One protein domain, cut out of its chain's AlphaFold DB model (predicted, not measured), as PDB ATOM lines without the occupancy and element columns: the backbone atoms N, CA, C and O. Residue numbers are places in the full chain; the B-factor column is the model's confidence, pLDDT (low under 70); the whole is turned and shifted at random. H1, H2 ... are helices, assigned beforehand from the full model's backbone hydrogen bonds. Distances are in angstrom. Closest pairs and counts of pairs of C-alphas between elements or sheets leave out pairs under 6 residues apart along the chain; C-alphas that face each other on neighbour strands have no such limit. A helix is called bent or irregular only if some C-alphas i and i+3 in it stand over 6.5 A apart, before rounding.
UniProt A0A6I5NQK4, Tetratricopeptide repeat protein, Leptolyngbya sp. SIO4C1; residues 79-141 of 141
ATOM      1  N   PRO A  79     222.727 168.421 227.445       97.06
ATOM      2  CA  PRO A  79     224.107 168.035 227.137       97.06
ATOM      3  C   PRO A  79     224.286 167.501 225.710       97.06
ATOM      4  O   PRO A  79     225.319 167.771 225.098       97.06
ATOM      5  N   ALA A  80     223.274 166.831 225.151       97.31
ATOM      6  CA  ALA A  80     223.310 166.340 223.773       97.31
ATOM      7  C   ALA A  80     223.322 167.490 222.754       97.31
ATOM      8  O   ALA A  80     224.103 167.478 221.808       97.31
ATOM      9  N   ALA A  81     222.511 168.530 222.977       97.56
ATOM     10  CA  ALA A  81     222.512 169.715 222.120       97.56
ATOM     11  C   ALA A  81     223.844 170.476 222.216       97.56
ATOM     12  O   ALA A  81     224.379 170.909 221.198       97.56
ATOM     13  N   ALA A  82     224.402 170.598 223.429       97.69
ATOM     14  CA  ALA A  82     225.709 171.218 223.637       97.69
ATOM     15  C   ALA A  82     226.813 170.467 222.880       97.69
ATOM     16  O   ALA A  82     227.637 171.093 222.212       97.69
ATOM     17  N   LEU A  83     226.803 169.130 222.949       98.12
ATOM     18  CA  LEU A  83     227.727 168.293 222.195       98.12
ATOM     19  C   LEU A  83     227.566 168.496 220.688       98.12
ATOM     20  O   LEU A  83     228.570 168.712 220.021       98.12
ATOM     21  N   ASN A  84     226.338 168.476 220.165       97.62
ATOM     22  CA  ASN A  84     226.092 168.610 218.728       97.62
ATOM     23  C   ASN A  84     226.681 169.906 218.160       97.62
ATOM     24  O   ASN A  84     227.379 169.856 217.155       97.62
ATOM     25  N   ILE A  85     226.472 171.048 218.827       95.38
ATOM     26  CA  ILE A  85     227.019 172.337 218.368       95.38
ATOM     27  C   ILE A  85     228.549 172.302 218.306       95.38
ATOM     28  O   ILE A  85     229.149 172.713 217.313       95.38
ATOM     29  N   VAL A  86     229.196 171.808 219.364       96.06
ATOM     30  CA  VAL A  86     230.664 171.771 219.436       96.06
ATOM     31  C   VAL A  86     231.244 170.735 218.474       96.06
ATOM     32  O   VAL A  86     232.296 170.974 217.885       96.06
ATOM     33  N   GLN A  87     230.555 169.608 218.285       97.19
ATOM     34  CA  GLN A  87     230.941 168.571 217.338       97.19
ATOM     35  C   GLN A  87     230.876 169.092 215.897       97.19
ATOM     36  O   GLN A  87     231.867 168.973 215.186       97.19
ATOM     37  N   SER A  88     229.783 169.749 215.493       95.06
ATOM     38  CA  SER A  88     229.678 170.357 214.160       95.06
ATOM     39  C   SER A  88     230.807 171.358 213.906       95.06
ATOM     40  O   SER A  88     231.494 171.270 212.895       95.06
ATOM     41  N   ALA A  89     231.098 172.237 214.870       93.44
ATOM     42  CA  ALA A  89     232.222 173.167 214.759       93.44
ATOM     43  C   ALA A  89     233.581 172.450 214.645       93.44
ATOM     44  O   ALA A  89     234.493 172.901 213.942       93.44
ATOM     45  N   PHE A  90     233.754 171.333 215.356       95.00
ATOM     46  CA  PHE A  90     234.970 170.533 215.281       95.00
ATOM     47  C   PHE A  90     235.139 169.911 213.888       95.00
ATOM     48  O   PHE A  90     236.221 170.042 213.299       95.00
ATOM     49  N   ASP A  91     234.076 169.308 213.363       95.12
ATOM     50  CA  ASP A  91     234.038 168.643 212.059       95.12
ATOM     51  C   ASP A  91     234.273 169.650 210.919       95.12
ATOM     52  O   ASP A  91     235.129 169.424 210.058       95.12
ATOM     53  N   ASP A  92     233.661 170.835 211.011       93.06
ATOM     54  CA  ASP A  92     233.832 171.949 210.068       93.06
ATOM     55  C   ASP A  92     235.190 172.661 210.197       93.06
ATOM     56  O   ASP A  92     235.513 173.566 209.429       93.06
ATOM     57  N   LYS A  93     236.025 172.247 211.159       91.94
ATOM     58  CA  LYS A  93     237.342 172.842 211.452       91.94
ATOM     59  C   LYS A  93     237.276 174.319 211.858       91.94
ATOM     60  O   LYS A  93     238.290 175.011 211.786       91.94
ATOM     61  N   THR A  94     236.118 174.772 212.329       90.50
ATOM     62  CA  THR A  94     235.903 176.129 212.846       90.50
ATOM     63  C   THR A  94     236.025 176.198 214.365       90.50
ATOM     64  O   THR A  94     236.135 177.293 214.907       90.50
ATOM     65  N   LEU A  95     236.047 175.055 215.069       92.06
ATOM     66  CA  LEU A  95     236.247 175.027 216.517       92.06
ATOM     67  C   LEU A  95     237.685 175.445 216.881       92.06
ATOM     68  O   LEU A  95     238.632 174.740 216.504       92.06
ATOM     69  N   PRO A  96     237.854 176.511 217.682       91.38
ATOM     70  CA  PRO A  96     239.149 176.906 218.218       91.38
ATOM     71  C   PRO A  96     239.818 175.784 219.029       91.38
ATOM     72  O   PRO A  96     239.170 174.994 219.724       91.38
ATOM     73  N   LYS A  97     241.148 175.673 218.925       91.81
ATOM     74  CA  LYS A  97     241.923 174.558 219.505       91.81
ATOM     75  C   LYS A  97     241.877 174.530 221.038       91.81
ATOM     76  O   LYS A  97     241.915 173.459 221.652       91.81
ATOM     77  N   ASP A  98     241.791 175.700 221.652       91.06
ATOM     78  CA  ASP A  98     241.593 175.941 223.083       91.06
ATOM     79  C   ASP A  98     240.272 175.345 223.584       91.06
ATOM     80  O   ASP A  98     240.237 174.744 224.659       91.06
ATOM     81  N   LEU A  99     239.228 175.342 222.751       93.81
ATOM     82  CA  LEU A  99     237.956 174.687 223.063       93.81
ATOM     83  C   LEU A  99     237.972 173.166 222.859       93.81
ATOM     84  O   LEU A  99     237.011 172.487 223.227       93.81
ATOM     85  N   GLY A 100     239.077 172.590 222.373       94.25
ATOM     86  CA  GLY A 100     239.221 171.139 222.226       94.25
ATOM     87  C   GLY A 100     239.003 170.381 223.541       94.25
ATOM     88  O   GLY A 100     238.398 169.313 223.547       94.25
ATOM     89  N   GLY A 101     239.412 170.947 224.680       93.88
ATOM     90  CA  GLY A 101     239.155 170.348 225.991       93.88
ATOM     91  C   GLY A 101     237.672 170.363 226.372       93.88
ATOM     92  O   GLY A 101     237.194 169.418 226.998       93.88
ATOM     93  N   CYS A 102     236.930 171.401 225.971       94.69
ATOM     94  CA  CYS A 102     235.481 171.469 226.163       94.69
ATOM     95  C   CYS A 102     234.768 170.394 225.341       94.69
ATOM     96  O   CYS A 102     233.890 169.718 225.872       94.69
ATOM     97  N   TYR A 103     235.193 170.181 224.092       97.00
ATOM     98  CA  TYR A 103     234.646 169.121 223.247       97.00
ATOM     99  C   TYR A 103     234.813 167.734 223.881       97.00
ATOM    100  O   TYR A 103     233.837 167.004 224.039       97.00
ATOM    101  N   LEU A 104     236.024 167.403 224.343       96.56
ATOM    102  CA  LEU A 104     236.288 166.115 224.994       96.56
ATOM    103  C   LEU A 104     235.444 165.926 226.266       96.56
ATOM    104  O   LEU A 104     234.914 164.844 226.495       96.56
ATOM    105  N   LYS A 105     235.257 166.978 227.073       95.75
ATOM    106  CA  LYS A 105     234.373 166.920 228.251       95.75
ATOM    107  C   LYS A 105     232.914 166.680 227.866       95.75
ATOM    108  O   LYS A 105     232.244 165.905 228.534       95.75
ATOM    109  N   LEU A 106     232.424 167.327 226.808       97.12
ATOM    110  CA  LEU A 106     231.058 167.122 226.321       97.12
ATOM    111  C   LEU A 106     230.838 165.696 225.817       97.12
ATOM    112  O   LEU A 106     229.776 165.142 226.072       97.12
ATOM    113  N   LEU A 107     231.825 165.089 225.157       97.12
ATOM    114  CA  LEU A 107     231.754 163.680 224.765       97.12
ATOM    115  C   LEU A 107     231.608 162.769 225.989       97.12
ATOM    116  O   LEU A 107     230.706 161.939 226.017       97.12
ATOM    117  N   LEU A 108     232.426 162.972 227.026       95.00
ATOM    118  CA  LEU A 108     232.338 162.197 228.270       95.00
ATOM    119  C   LEU A 108     231.002 162.398 228.996       95.00
ATOM    120  O   LEU A 108     230.429 161.437 229.488       95.00
ATOM    121  N   LEU A 109     230.476 163.628 229.025       95.12
ATOM    122  CA  LEU A 109     229.158 163.932 229.604       95.12
ATOM    123  C   LEU A 109     227.986 163.292 228.843       95.12
ATOM    124  O   LEU A 109     226.872 163.293 229.354       95.12
ATOM    125  N   ASN A 110     228.219 162.813 227.621       96.31
ATOM    126  CA  ASN A 110     227.240 162.110 226.794       96.31
ATOM    127  C   ASN A 110     227.640 160.638 226.583       96.31
ATOM    128  O   ASN A 110     227.280 160.053 225.563       96.31
ATOM    129  N   ASP A 111     228.430 160.069 227.501       95.00
ATOM    130  CA  ASP A 111     228.838 158.659 227.515       95.00
ATOM    131  C   ASP A 111     229.604 158.191 226.257       95.00
ATOM    132  O   ASP A 111     229.629 157.009 225.928       95.00
ATOM    133  N   LYS A 112     230.282 159.111 225.551       95.50
ATOM    134  CA  LYS A 112     231.065 158.835 224.328       95.50
ATOM    135  C   LYS A 112     232.569 158.709 224.598       95.50
ATOM    136  O   LYS A 112     233.393 159.407 223.996       95.50
ATOM    137  N   ALA A 113     232.940 157.877 225.567       93.38
ATOM    138  CA  ALA A 113     234.331 157.720 226.008       93.38
ATOM    139  C   ALA A 113     235.236 157.034 224.966       93.38
ATOM    140  O   ALA A 113     236.418 157.368 224.851       93.38
ATOM    141  N   ASP A 114     234.673 156.125 224.176       93.25
ATOM    142  CA  ASP A 114     235.305 155.460 223.034       93.25
ATOM    143  C   ASP A 114     235.719 156.466 221.946       93.25
ATOM    144  O   ASP A 114     236.847 156.440 221.442       93.25
ATOM    145  N   VAL A 115     234.842 157.432 221.652       95.38
ATOM    146  CA  VAL A 115     235.112 158.505 220.688       95.38
ATOM    147  C   VAL A 115     236.255 159.391 221.178       95.38
ATOM    148  O   VAL A 115     237.135 159.753 220.395       95.38
ATOM    149  N   VAL A 116     236.293 159.713 222.476       95.81
ATOM    150  CA  VAL A 116     237.401 160.478 223.077       95.81
ATOM    151  C   VAL A 116     238.730 159.768 222.851       95.81
ATOM    152  O   VAL A 116     239.671 160.391 222.360       95.81
ATOM    153  N   GLU A 117     238.808 158.471 223.146       92.44
ATOM    154  CA  GLU A 117     240.016 157.676 222.921       92.44
ATOM    155  C   GLU A 117     240.469 157.667 221.465       92.44
ATOM    156  O   GLU A 117     241.661 157.808 221.178       92.44
ATOM    157  N   GLN A 118     239.531 157.495 220.537       94.81
ATOM    158  CA  GLN A 118     239.852 157.496 219.121       94.81
ATOM    159  C   GLN A 118     240.383 158.867 218.688       94.81
ATOM    160  O   GLN A 118     241.404 158.943 217.998       94.81
ATOM    161  N   LEU A 119     239.741 159.956 219.112       95.25
ATOM    162  CA  LEU A 119     240.126 161.319 218.743       95.25
ATOM    163  C   LEU A 119     241.509 161.700 219.266       95.25
ATOM    164  O   LEU A 119     242.316 162.247 218.515       95.25
ATOM    165  N   VAL A 120     241.824 161.385 220.523       94.06
ATOM    166  CA  VAL A 120     243.137 161.719 221.101       94.06
ATOM    167  C   VAL A 120     244.273 160.888 220.504       94.06
ATOM    168  O   VAL A 120     245.418 161.325 220.565       94.06
ATOM    169  N   LYS A 121     243.979 159.736 219.882       92.88
ATOM    170  CA  LYS A 121     244.956 158.923 219.134       92.88
ATOM    171  C   LYS A 121     245.108 159.394 217.682       92.88
ATOM    172  O   LYS A 121     246.221 159.488 217.177       92.88
ATOM    173  N   THR A 122     243.998 159.702 217.010       95.62
ATOM    174  CA  THR A 122     243.964 159.943 215.552       95.62
ATOM    175  C   THR A 122     244.070 161.417 215.164       95.62
ATOM    176  O   THR A 122     244.582 161.738 214.094       95.62
ATOM    177  N   GLN A 123     243.633 162.332 216.031       94.75
ATOM    178  CA  GLN A 123     243.534 163.767 215.748       94.75
ATOM    179  C   GLN A 123     244.343 164.623 216.735       94.75
ATOM    180  O   GLN A 123     243.986 165.764 217.019       94.75
ATOM    181  N   THR A 124     245.474 164.116 217.232       93.25
ATOM    182  CA  THR A 124     246.346 164.778 218.229       93.25
ATOM    183  C   THR A 124     246.637 166.254 217.930       93.25
ATOM    184  O   THR A 124     246.606 167.089 218.832       93.25
ATOM    185  N   LYS A 125     246.856 166.613 216.657       94.75
ATOM    186  CA  LYS A 125     247.152 167.994 216.223       94.75
ATOM    187  C   LYS A 125     246.021 168.989 216.519       94.75
ATOM    188  O   LYS A 125     246.301 170.180 216.684       94.75
ATOM    189  N   ARG A 126     244.774 168.515 216.619       94.25
ATOM    190  CA  ARG A 126     243.576 169.310 216.945       94.25
ATOM    191  C   ARG A 126     243.435 169.611 218.439       94.25
ATOM    192  O   ARG A 126     242.543 170.362 218.810       94.25
ATOM    193  N   PHE A 127     244.318 169.084 219.288       95.25
ATOM    194  CA  PHE A 127     244.265 169.258 220.739       95.25
ATOM    195  C   PHE A 127     245.592 169.794 221.293       95.25
ATOM    196  O   PHE A 127     246.654 169.640 220.684       95.25
ATOM    197  N   TYR A 128     245.543 170.483 222.434       95.06
ATOM    198  CA  TYR A 128     246.743 170.863 223.177       95.06
ATOM    199  C   TYR A 128     247.227 169.717 224.071       95.06
ATOM    200  O   TYR A 128     246.448 168.840 224.446       95.06
ATOM    201  N   ALA A 129     248.504 169.752 224.458       93.44
ATOM    202  CA  ALA A 129     249.108 168.730 225.314       93.44
ATOM    203  C   ALA A 129     248.329 168.475 226.624       93.44
ATOM    204  O   ALA A 129     248.126 167.304 226.950       93.44
ATOM    205  N   PRO A 130     247.796 169.497 227.335       93.19
ATOM    206  CA  PRO A 130     246.973 169.251 228.515       93.19
ATOM    207  C   PRO A 130     245.737 168.402 228.211       93.19
ATOM    208  O   PRO A 130     245.444 167.486 228.971       93.19
ATOM    209  N   HIS A 131     245.049 168.646 227.087       93.94
ATOM    210  CA  HIS A 131     243.870 167.871 226.675       93.94
ATOM    211  C   HIS A 131     244.209 166.388 226.505       93.94
ATOM    212  O   HIS A 131     243.511 165.526 227.031       93.94
ATOM    213  N   LEU A 132     245.318 166.104 225.820       92.50
ATOM    214  CA  LEU A 132     245.778 164.741 225.552       92.50
ATOM    215  C   LEU A 132     246.257 164.017 226.818       92.50
ATOM    216  O   LEU A 132     246.201 162.794 226.875       92.50
ATOM    217  N   HIS A 133     246.715 164.750 227.836       89.56
ATOM    218  CA  HIS A 133     247.195 164.153 229.080       89.56
ATOM    219  C   HIS A 133     246.053 163.664 229.985       89.56
ATOM    220  O   HIS A 133     246.153 162.578 230.559       89.56
ATOM    221  N   TRP A 134     244.976 164.445 230.140       90.75
ATOM    222  CA  TRP A 134     243.883 164.080 231.053       90.75
ATOM    223  C   TRP A 134     242.781 163.247 230.389       90.75
ATOM    224  O   TRP A 134     242.209 162.388 231.055       90.75
ATOM    225  N   ALA A 135     242.483 163.455 229.102       87.44
ATOM    226  CA  ALA A 135     241.319 162.840 228.455       87.44
ATOM    227  C   ALA A 135     241.343 161.297 228.404       87.44
ATOM    228  O   ALA A 135     240.326 160.701 228.754       87.44
ATOM    229  N   PRO A 136     242.472 160.624 228.099       80.12
ATOM    230  CA  PRO A 136     242.547 159.159 228.163       80.12
ATOM    231  C   PRO A 136     242.361 158.599 229.579       80.12
ATOM    232  O   PRO A 136     242.052 157.429 229.753       80.12
ATOM    233  N   ARG A 137     242.588 159.422 230.609       76.06
ATOM    234  CA  ARG A 137     242.506 159.027 232.021       76.06
ATOM    235  C   ARG A 137     241.154 159.363 232.645       76.06
ATOM    236  O   ARG A 137     240.969 159.131 233.831       76.06
ATOM    237  N   ALA A 138     240.220 159.937 231.893       66.56
ATOM    238  CA  ALA A 138     238.936 160.380 232.427       66.56
ATOM    239  C   ALA A 138     237.897 159.247 232.561       66.56
ATOM    240  O   ALA A 138     236.791 159.500 233.025       66.56
ATOM    241  N   GLN A 139     238.252 158.015 232.185       59.66
ATOM    242  CA  GLN A 139     237.362 156.849 232.156       59.66
ATOM    243  C   GLN A 139     237.257 156.079 233.488       59.66
ATOM    244  O   GLN A 139     236.573 155.067 233.555       59.66
ATOM    245  N   TRP A 140     237.920 156.528 234.559       50.47
ATOM    246  CA  TRP A 140     237.880 155.843 235.858       50.47
ATOM    247  C   TRP A 140     236.730 156.350 236.735       50.47
ATOM    248  O   TRP A 140     236.985 157.068 237.707       50.47
ATOM    249  N   ARG A 141     235.485 155.998 236.397       47.06
ATOM    250  CA  ARG A 141     234.350 155.943 237.335       47.06
ATOM    251  C   ARG A 141     233.362 154.865 236.932       47.06
ATOM    252  O   ARG A 141     232.976 154.865 235.747       47.06
TER     253      ARG A 141
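What this domain is: This is residues 79 to 141 of the 141 residues of the protein "Tetratricopeptide repeat protein" of Leptolyngbya sp. SIO4C1 (UniProt A0A6I5NQK4). Four short helices fold back one after another, with H2 in the middle, H1 on one side of it, and H3 and H4 forming a triangle with it on the other. The 63 printed residues hold H1, H2, H3 and H4 in chain order, no named strand, class all helix. The whole is compact, radius of gyration of the C-alphas 10.7 A, spanning 29 by 25 by 17 A.

Where its parts are: H1, residues 79 to 91, begins at C-alpha 79 (224.107, 168.035, 227.137) and is 18.1 A long. H2, residues 97 to 109, is 19.4 A; H3, residues 113 to 122, 14.4 A. H4, residues 129 to 137, 13.5 A, ends at C-alpha 137 (242.506, 159.027, 232.021). H2 and H4 are only just irregular: C-alphas 98 and 101 are 6.8 A apart, 133 and 136 6.9 A.

How they stand to each other: The hub H2 touches H1 in a hairpin, opposite ways at a steep tilt of 38 degrees, closest C-alphas Leu 83 and Leu 106, 5.4 A. With residues 104 to 108 alone it touches H3, closest C-alphas Leu 104 and Val 116, 6.1 A. With residues 100 to 104 alone it touches H4, the same way at a shallow tilt of 10 degrees, closest C-alphas Gly 101 and His 131, 5.4 A. H1 is apart from H3 and H4. Every O i to N i+4 pair is within hydrogen-bond range in H1 and H3, 7 of 9 in H2, 3 of 5 in H4.

The domain as a whole: The printed part has no cut and no long link; pLDDT is under 70 at residues 138 to 141.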